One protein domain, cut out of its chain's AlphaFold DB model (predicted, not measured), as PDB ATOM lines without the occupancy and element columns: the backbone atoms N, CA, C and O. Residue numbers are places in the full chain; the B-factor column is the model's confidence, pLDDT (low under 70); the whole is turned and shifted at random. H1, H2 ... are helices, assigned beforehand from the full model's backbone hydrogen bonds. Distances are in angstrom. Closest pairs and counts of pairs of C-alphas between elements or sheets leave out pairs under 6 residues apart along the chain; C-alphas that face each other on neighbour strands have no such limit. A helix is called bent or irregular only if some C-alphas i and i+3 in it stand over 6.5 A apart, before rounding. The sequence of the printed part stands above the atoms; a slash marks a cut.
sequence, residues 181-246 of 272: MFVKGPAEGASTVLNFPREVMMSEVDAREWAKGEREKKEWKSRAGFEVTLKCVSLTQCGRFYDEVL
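What this domain is: This is residues 181 to 246 of the 272 residues of the protein "Alpha/beta-hydrolase" of Periconia macrospinosa (UniProt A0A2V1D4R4). Three short helices, H1, H2 and H3, make a small core in which each touches the other two, their centres forming a triangle. Two long stretches without named elements reach to opposite ends of the longest axis: residues 181 to 203 wander at one end, and at the other the link from H1 to H2 swings out as a wide loop, of which residues 216 to 227 stand free. The printed part has 66 residues with three named helices, in the order H1, H2, H3, and no named strand; the class is all helix, though under half of the residues, 27 of 66, are in named elements. The whole is compact, with a radius of gyration of the C-alphas of 11.8 A, yet elongated in outline, spanning 38 by 22 by 18 A.

Where its parts are: Begin at C-alpha 181, at (31.612, 87.944, 155.881), and go through residues 181 to 203, which hold no named helix. Then find C-alpha 204 at (36.607, 94.458, 168.560); from there H1, residues 204 to 215, runs 16.5 A to its last C-alpha. After residues 216 to 228, look for C-alpha 229 at (46.767, 88.574, 159.124), where H2, residues 229 to 237, begins; it is 12.1 A long. H3, residues 241 to 246, measures 6.6 A and ends at C-alpha 246, at (38.388, 98.022, 152.755). H3 is neither bent nor irregular, but only just: C-alphas 243 and 246 are 6.3 A apart.

How they stand to each other: Start with H1, the longest helix by residues. It touches H2, with Ala 207 and Leu 235 as the closest C-alphas, 5.9 A apart. These two run opposite ways at a steep tilt of 54 degrees. With residues 208 to 212 alone, H1 touches H3; the closest C-alphas, those of Ala 211 and Glu 244, are 6.2 A apart. H1 and H3 run the same way at a shallow tilt of 31 degrees. Now look at Leu 235 and Phe 241, whose C-alphas, 4.8 A apart, are the closest of H2 and H3. These two helices form a hairpin, running opposite ways at a steep tilt of 39 degrees. The helix packing is only just mostly crossed, with 1 of 3 pairs at a shallow tilt. In H1, H2 and H3, every O i to N i+4 pair is within hydrogen-bond range.

The domain as a whole: The C-alphas farthest apart are those of Gly 189 and Lys 218, at 38.2 A. Without residues 216 to 227, the body of 54 residues spans 30 by 20 by 17 A. The link from H1 to H2 is long, with 13 residues; that from H2 to H3 is tight, with 3. The printed part has no cut. Its mean pLDDT is 93.4, and no printed residue is under 70.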
ATOM      1  N   MET A 181      30.367  88.307 155.208       93.06
ATOM      2  CA  MET A 181      31.612  87.944 155.881       93.06
ATOM      3  C   MET A 181      32.444  89.168 156.289       93.06
ATOM      4  O   MET A 181      32.996  89.181 157.383       93.06
ATOM      5  N   PHE A 182      32.544  90.201 155.447       95.19
ATOM      6  CA  PHE A 182      33.347  91.399 155.731       95.19
ATOM      7  C   PHE A 182      32.578  92.470 156.506       95.19
ATOM      8  O   PHE A 182      33.197  93.241 157.244       95.19
ATOM      9  N   VAL A 183      31.252  92.512 156.335       97.00
ATOM     10  CA  VAL A 183      30.369  93.550 156.893       97.00
ATOM     11  C   VAL A 183      29.745  93.147 158.232       97.00
ATOM     12  O   VAL A 183      29.500  93.995 159.081       97.00
ATOM     13  N   LYS A 184      29.452  91.862 158.430       96.12
ATOM     14  CA  LYS A 184      28.785  91.331 159.634       96.12
ATOM     15  C   LYS A 184      29.631  90.291 160.365       96.12
ATOM     16  O   LYS A 184      29.407  90.048 161.546       96.12
ATOM     17  N   GLY A 185      30.606  89.709 159.672       94.94
ATOM     18  CA  GLY A 185      31.421  88.617 160.177       94.94
ATOM     19  C   GLY A 185      30.794  87.243 159.938       94.94
ATOM     20  O   GLY A 185      29.652  87.129 159.481       94.94
ATOM     21  N   PRO A 186      31.544  86.166 160.223       92.50
ATOM     22  CA  PRO A 186      31.043  84.810 160.076       92.50
ATOM     23  C   PRO A 186      29.902  84.551 161.066       92.50
ATOM     24  O   PRO A 186      29.969  84.967 162.224       92.50
ATOM     25  N   ALA A 187      28.890  83.801 160.621       90.31
ATOM     26  CA  ALA A 187      27.783  83.370 161.469       90.31
ATOM     27  C   ALA A 187      28.271  82.628 162.729       90.31
ATOM     28  O   ALA A 187      29.365  82.050 162.764       90.31
ATOM     29  N   GLU A 188      27.439  82.618 163.770       86.19
ATOM     30  CA  GLU A 188      27.732  81.876 164.995       86.19
ATOM     31  C   GLU A 188      27.997  80.393 164.680       86.19
ATOM     32  O   GLU A 188      27.267  79.756 163.922       86.19
ATOM     33  N   GLY A 189      29.097  79.853 165.213       84.88
ATOM     34  CA  GLY A 189      29.526  78.473 164.966       84.88
ATOM     35  C   GLY A 189      30.195  78.207 163.609       84.88
ATOM     36  O   GLY A 189      30.750  77.124 163.430       84.88
ATOM     37  N   ALA A 190      30.215  79.161 162.671       89.75
ATOM     38  CA  ALA A 190      30.918  78.998 161.395       89.75
ATOM     39  C   ALA A 190      32.450  79.044 161.564       89.75
ATOM     40  O   ALA A 190      32.967  79.526 162.574       89.75
ATOM     41  N   SER A 191      33.202  78.577 160.567       88.50
ATOM     42  CA  SER A 191      34.654  78.784 160.545       88.50
ATOM     43  C   SER A 191      35.004  80.267 160.426       88.50
ATOM     44  O   SER A 191      34.306  81.039 159.768       88.50
ATOM     45  N   THR A 192      36.115  80.659 161.043       88.81
ATOM     46  CA  THR A 192      36.702  81.989 160.863       88.81
ATOM     47  C   THR A 192      37.345  82.096 159.479       88.81
ATOM     48  O   THR A 192      37.688  81.087 158.848       88.81
ATOM     49  N   VAL A 193      37.554  83.322 158.999       86.44
ATOM     50  CA  VAL A 193      38.333  83.532 157.774       86.44
ATOM     51  C   VAL A 193      39.745  82.980 157.968       86.44
ATOM     52  O   VAL A 193      40.388  83.208 158.990       86.44
ATOM     53  N   LEU A 194      40.209  82.205 156.982       85.38
ATOM     54  CA  LEU A 194      41.481  81.470 157.012       85.38
ATOM     55  C   LEU A 194      41.610  80.425 158.144       85.38
ATOM     56  O   LEU A 194      42.705  79.912 158.358       85.38
ATOM     57  N   ASN A 195      40.513  80.056 158.820       88.56
ATOM     58  CA  ASN A 195      40.469  79.049 159.892       88.56
ATOM     59  C   ASN A 195      41.395  79.336 161.095       88.56
ATOM     60  O   ASN A 195      41.870  78.404 161.745       88.56
ATOM     61  N   PHE A 196      41.651  80.606 161.422       88.44
ATOM     62  CA  PHE A 196      42.333  80.956 162.672       88.44
ATOM     63  C   PHE A 196      41.484  80.567 163.903       88.44
ATOM     64  O   PHE A 196      40.263  80.768 163.878       88.44
ATOM     65  N   PRO A 197      42.090  80.069 164.997       89.75
ATOM     66  CA  PRO A 197      41.358  79.765 166.227       89.75
ATOM     67  C   PRO A 197      40.654  81.007 166.783       89.75
ATOM     68  O   PRO A 197      41.207  82.107 166.773       89.75
ATOM     69  N   ARG A 198      39.424  80.858 167.281       89.00
ATOM     70  CA  ARG A 198      38.644  81.996 167.807       89.00
ATOM     71  C   ARG A 198      39.276  82.575 169.072       89.00
ATOM     72  O   ARG A 198      39.152  83.763 169.336       89.00
ATOM     73  N   GLU A 199      39.988  81.740 169.817       91.19
ATOM     74  CA  GLU A 199      40.609  82.038 171.106       91.19
ATOM     75  C   GLU A 199      41.801  82.994 170.981       91.19
ATOM     76  O   GLU A 199      42.199  83.603 171.971       91.19
ATOM     77  N   VAL A 200      42.374  83.126 169.779       92.12
ATOM     78  CA  VAL A 200      43.498  84.037 169.509       92.12
ATOM     79  C   VAL A 200      43.055  85.365 168.893       92.12
ATOM     80  O   VAL A 200      43.897  86.221 168.625       92.12
ATOM     81  N   MET A 201      41.754  85.548 168.647       92.94
ATOM     82  CA  MET A 201      41.234  86.776 168.048       92.94
ATOM     83  C   MET A 201      41.346  87.953 169.011       92.94
ATOM     84  O   MET A 201      41.134  87.825 170.217       92.94
ATOM     85  N   MET A 202      41.640  89.126 168.455       95.25
ATOM     86  CA  MET A 202      41.585  90.385 169.192       95.25
ATOM     87  C   MET A 202      40.133  90.746 169.529       95.25
ATOM     88  O   MET A 202      39.207  90.385 168.798       95.25
ATOM     89  N   SER A 203      39.936  91.509 170.608       95.94
ATOM     90  CA  SER A 203      38.641  92.140 170.866       95.94
ATOM     91  C   SER A 203      38.302  93.142 169.752       95.94
ATOM     92  O   SER A 203      39.199  93.670 169.092       95.94
ATOM     93  N   GLU A 204      37.013  93.443 169.546       96.50
ATOM     94  CA  GLU A 204      36.607  94.458 168.560       96.50
ATOM     95  C   GLU A 204      37.271  95.812 168.846       96.50
ATOM     96  O   GLU A 204      37.749  96.463 167.921       96.50
ATOM     97  N   VAL A 205      37.355  96.214 170.118       97.94
ATOM     98  CA  VAL A 205      37.971  97.487 170.523       97.94
ATOM     99  C   VAL A 205      39.440  97.529 170.101       97.94
ATOM    100  O   VAL A 205      39.828  98.427 169.356       97.94
ATOM    101  N   ASP A 206      40.227  96.518 170.480       97.81
ATOM    102  CA  ASP A 206      41.661  96.478 170.168       97.81
ATOM    103  C   ASP A 206      41.913  96.391 168.655       97.81
ATOM    104  O   ASP A 206      42.850  96.993 168.126       97.81
ATOM    105  N   ALA A 207      41.082  95.627 167.937       97.19
ATOM    106  CA  ALA A 207      41.212  95.448 166.496       97.19
ATOM    107  C   ALA A 207      40.953  96.764 165.743       97.19
ATOM    108  O   ALA A 207      41.704  97.115 164.827       97.19
ATOM    109  N   ARG A 208      39.927  97.521 166.154       98.06
ATOM    110  CA  ARG A 208      39.594  98.831 165.574       98.06
ATOM    111  C   ARG A 208      40.635  99.891 165.920       98.06
ATOM    112  O   ARG A 208      41.028 100.660 165.044       98.06
ATOM    113  N   GLU A 209      41.124  99.915 167.161       98.06
ATOM    114  CA  GLU A 209      42.216 100.809 167.564       98.06
ATOM    115  C   GLU A 209      43.486 100.548 166.749       98.06
ATOM    116  O   GLU A 209      44.106 101.492 166.251       98.06
ATOM    117  N   TRP A 210      43.834  99.277 166.528       97.25
ATOM    118  CA  TRP A 210      44.945  98.916 165.651       97.25
ATOM    119  C   TRP A 210      44.730  99.404 164.213       97.25
ATOM    120  O   TRP A 210      45.633 100.024 163.648       97.25
ATOM    121  N   ALA A 211      43.556  99.151 163.625       97.19
ATOM    122  CA  ALA A 211      43.262  99.542 162.247       97.19
ATOM    123  C   ALA A 211      43.379 101.056 162.064       97.19
ATOM    124  O   ALA A 211      44.088 101.520 161.170       97.19
ATOM    125  N   LYS A 212      42.759 101.827 162.965       97.06
ATOM    126  CA  LYS A 212      42.873 103.288 163.000       97.06
ATOM    127  C   LYS A 212      44.334 103.727 163.091       97.06
ATOM    128  O   LYS A 212      44.762 104.575 162.311       97.06
ATOM    129  N   GLY A 213      45.102 103.110 163.989       96.75
ATOM    130  CA  GLY A 213      46.523 103.389 164.153       96.75
ATOM    131  C   GLY A 213      47.347 103.127 162.889       96.75
ATOM    132  O   GLY A 213      48.249 103.904 162.605       96.75
ATOM    133  N   GLU A 214      47.057 102.081 162.104       95.75
ATOM    134  CA  GLU A 214      47.713 101.880 160.800       95.75
ATOM    135  C   GLU A 214      47.292 102.943 159.776       95.75
ATOM    136  O   GLU A 214      48.156 103.483 159.094       95.75
ATOM    137  N   ARG A 215      46.001 103.300 159.697       95.06
ATOM    138  CA  ARG A 215      45.501 104.303 158.733       95.06
ATOM    139  C   ARG A 215      46.066 105.704 158.964       95.06
ATOM    140  O   ARG A 215      46.194 106.477 158.018       95.06
ATOM    141  N   GLU A 216      46.384 106.044 160.209       95.06
ATOM    142  CA  GLU A 216      46.971 107.337 160.579       95.06
ATOM    143  C   GLU A 216      48.482 107.409 160.303       95.06
ATOM    144  O   GLU A 216      49.053 108.506 160.264       95.06
ATOM    145  N   LYS A 217      49.141 106.266 160.055       90.88
ATOM    146  CA  LYS A 217      50.538 106.261 159.614       90.88
ATOM    147  C   LYS A 217      50.609 106.847 158.211       90.88
ATOM    148  O   LYS A 217      49.956 106.386 157.284       90.88
ATOM    149  N   LYS A 218      51.481 107.836 158.027       82.31
ATOM    150  CA  LYS A 218      51.830 108.380 156.703       82.31
ATOM    151  C   LYS A 218      52.887 107.521 155.997       82.31
ATOM    152  O   LYS A 218      53.717 108.043 155.255       82.31
ATOM    153  N   GLU A 219      52.874 106.223 156.280       87.12
ATOM    154  CA  GLU A 219      53.817 105.227 155.788       87.12
ATOM    155  C   GLU A 219      53.048 104.167 155.014       87.12
ATOM    156  O   GLU A 219      51.971 103.735 155.423       87.12
ATOM    157  N   TRP A 220      53.624 103.736 153.899       89.62
ATOM    158  CA  TRP A 220      53.010 102.759 153.018       89.62
ATOM    159  C   TRP A 220      53.757 101.437 153.129       89.62
ATOM    160  O   TRP A 220      54.982 101.403 153.211       89.62
ATOM    161  N   LYS A 221      53.013 100.335 153.107       94.94
ATOM    162  CA  LYS A 221      53.570  98.991 152.954       94.94
ATOM    163  C   LYS A 221      53.108  98.479 151.607       94.94
ATOM    164  O   LYS A 221      51.931  98.590 151.307       94.94
ATOM    165  N   SER A 222      54.002  97.916 150.812       96.38
ATOM    166  CA  SER A 222      53.643  97.199 149.576       96.38
ATOM    167  C   SER A 222      54.080  95.736 149.606       96.38
ATOM    168  O   SER A 222      53.880  94.996 148.651       96.38
ATOM    169  N   ARG A 223      54.722  95.323 150.707       96.25
ATOM    170  CA  ARG A 223      55.295  93.995 150.910       96.25
ATOM    171  C   ARG A 223      55.177  93.646 152.387       96.25
ATOM    172  O   ARG A 223      55.646  94.414 153.227       96.25
ATOM    173  N   ALA A 224      54.564  92.513 152.708       93.31
ATOM    174  CA  ALA A 224      54.474  92.013 154.081       93.31
ATOM    175  C   ALA A 224      54.317  90.489 154.110       93.31
ATOM    176  O   ALA A 224      53.850  89.882 153.142       93.31
ATOM    177  N   GLY A 225      54.709  89.877 155.227       88.19
ATOM    178  CA  GLY A 225      54.384  88.495 155.544       88.19
ATOM    179  C   GLY A 225      53.010  88.401 156.210       88.19
ATOM    180  O   GLY A 225      52.098  89.177 155.934       88.19
ATOM    181  N   PHE A 226      52.849  87.440 157.115       87.12
ATOM    182  CA  PHE A 226      51.562  87.176 157.761       87.12
ATOM    183  C   PHE A 226      51.301  88.023 159.021       87.12
ATOM    184  O   PHE A 226      50.308  87.783 159.706       87.12
ATOM    185  N   GLU A 227      52.140  89.012 159.338       86.12
ATOM    186  CA  GLU A 227      52.198  89.683 160.648       86.12
ATOM    187  C   GLU A 227      50.899  90.408 161.029       86.12
ATOM    188  O   GLU A 227      50.565  90.529 162.210       86.12
ATOM    189  N   VAL A 228      50.155  90.899 160.035       88.75
ATOM    190  CA  VAL A 228      48.878  91.605 160.237       88.75
ATOM    191  C   VAL A 228      47.657  90.718 159.991       88.75
ATOM    192  O   VAL A 228      46.537  91.142 160.268       88.75
ATOM    193  N   THR A 229      47.855  89.478 159.527       90.00
ATOM    194  CA  THR A 229      46.767  88.574 159.124       90.00
ATOM    195  C   THR A 229      45.783  88.349 160.262       90.00
ATOM    196  O   THR A 229      44.589  88.557 160.078       90.00
ATOM    197  N   LEU A 230      46.271  88.005 161.459       92.44
ATOM    198  CA  LEU A 230      45.407  87.761 162.617       92.44
ATOM    199  C   LEU A 230      44.575  88.999 162.987       92.44
ATOM    200  O   LEU A 230      43.415  88.874 163.370       92.44
ATOM    201  N   LYS A 231      45.140  90.199 162.829       95.19
ATOM    202  CA  LYS A 231      44.464  91.459 163.157       95.19
ATOM    203  C   LYS A 231      43.340  91.759 162.162       95.19
ATOM    204  O   LYS A 231      42.219  92.057 162.564       95.19
ATOM    205  N   CYS A 232      43.605  91.580 160.869       95.75
ATOM    206  CA  CYS A 232      42.602  91.703 159.808       95.75
ATOM    207  C   CYS A 232      41.502  90.635 159.907       95.75
ATOM    208  O   CYS A 232      40.320  90.929 159.721       95.75
ATOM    209  N   VAL A 233      41.867  89.396 160.244       95.06
ATOM    210  CA  VAL A 233      40.892  88.327 160.489       95.06
ATOM    211  C   VAL A 233      40.061  88.631 161.739       95.06
ATOM    212  O   VAL A 233      38.854  88.411 161.710       95.06
ATOM    213  N   SER A 234      40.647  89.217 162.789       96.75
ATOM    214  CA  SER A 234      39.897  89.663 163.976       96.75
ATOM    215  C   SER A 234      38.861  90.734 163.621       96.75
ATOM    216  O   SER A 234      37.716  90.632 164.046       96.75
ATOM    217  N   LEU A 235      39.217  91.704 162.764       97.81
ATOM    218  CA  LEU A 235      38.255  92.677 162.223       97.81
ATOM    219  C   LEU A 235      37.152  92.002 161.409       97.81
ATOM    220  O   LEU A 235      35.998  92.402 161.482       97.81
ATOM    221  N   THR A 236      37.478  90.956 160.653       96.94
ATOM    222  CA  THR A 236      36.455  90.189 159.930       96.94
ATOM    223  C   THR A 236      35.531  89.473 160.912       96.94
ATOM    224  O   THR A 236      34.317  89.499 160.755       96.94
ATOM    225  N   GLN A 237      36.085  88.899 161.981       95.50
ATOM    226  CA  GLN A 237      35.331  88.171 162.996       95.50
ATOM    227  C   GLN A 237      34.292  89.043 163.717       95.50
ATOM    228  O   GLN A 237      33.244  88.520 164.102       95.50
ATOM    229  N   CYS A 238      34.557  90.337 163.896       95.12
ATOM    230  CA  CYS A 238      33.611  91.284 164.490       95.12
ATOM    231  C   CYS A 238      32.816  92.112 163.464       95.12
ATOM    232  O   CYS A 238      32.147  93.064 163.855       95.12
ATOM    233  N   GLY A 239      32.872  91.781 162.167       96.50
ATOM    234  CA  GLY A 239      32.132  92.515 161.132       96.50
ATOM    235  C   GLY A 239      32.630  93.945 160.913       96.50
ATOM    236  O   GLY A 239      31.853  94.834 160.591       96.50
ATOM    237  N   ARG A 240      33.926  94.185 161.131       97.75
ATOM    238  CA  ARG A 240      34.580  95.494 160.993       97.75
ATOM    239  C   ARG A 240      35.619  95.563 159.882       97.75
ATOM    240  O   ARG A 240      36.322  96.556 159.736       97.75
ATOM    241  N   PHE A 241      35.793  94.496 159.106       98.00
ATOM    242  CA  PHE A 241      36.813  94.492 158.058       98.00
ATOM    243  C   PHE A 241      36.452  95.451 156.918       98.00
ATOM    244  O   PHE A 241      37.318  96.161 156.403       98.00
ATOM    245  N   TYR A 242      35.170  95.517 156.558       98.12
ATOM    246  CA  TYR A 242      34.704  96.406 155.503       98.12
ATOM    247  C   TYR A 242      34.922  97.889 155.832       98.12
ATOM    248  O   TYR A 242      35.580  98.587 155.065       98.12
ATOM    249  N   ASP A 243      34.416  98.369 156.966       97.50
ATOM    250  CA  ASP A 243      34.435  99.784 157.355       97.50
ATOM    251  C   ASP A 243      35.758 100.233 157.990       97.50
ATOM    252  O   ASP A 243      36.018 101.427 158.045       97.50
ATOM    253  N   GLU A 244      36.627  99.328 158.448       97.75
ATOM    254  CA  GLU A 244      37.934  99.719 158.999       97.75
ATOM    255  C   GLU A 244      39.106  99.493 158.036       97.75
ATOM    256  O   GLU A 244      40.158 100.122 158.197       97.75
ATOM    257  N   VAL A 245      38.974  98.602 157.049       97.62
ATOM    258  CA  VAL A 245      40.097  98.212 156.177       97.62
ATOM    259  C   VAL A 245      39.793  98.484 154.712       97.62
ATOM    260  O   VAL A 245      40.559  99.198 154.064       97.62
ATOM    261  N   LEU A 246      38.693  97.942 154.186       98.06
ATOM    262  CA  LEU A 246      38.388  98.022 152.755       98.06
ATOM    263  C   LEU A 246      37.893  99.416 152.345       98.06
ATOM    264  O   LEU A 246      38.429 100.003 151.409       98.06
TER     265      LEU A 246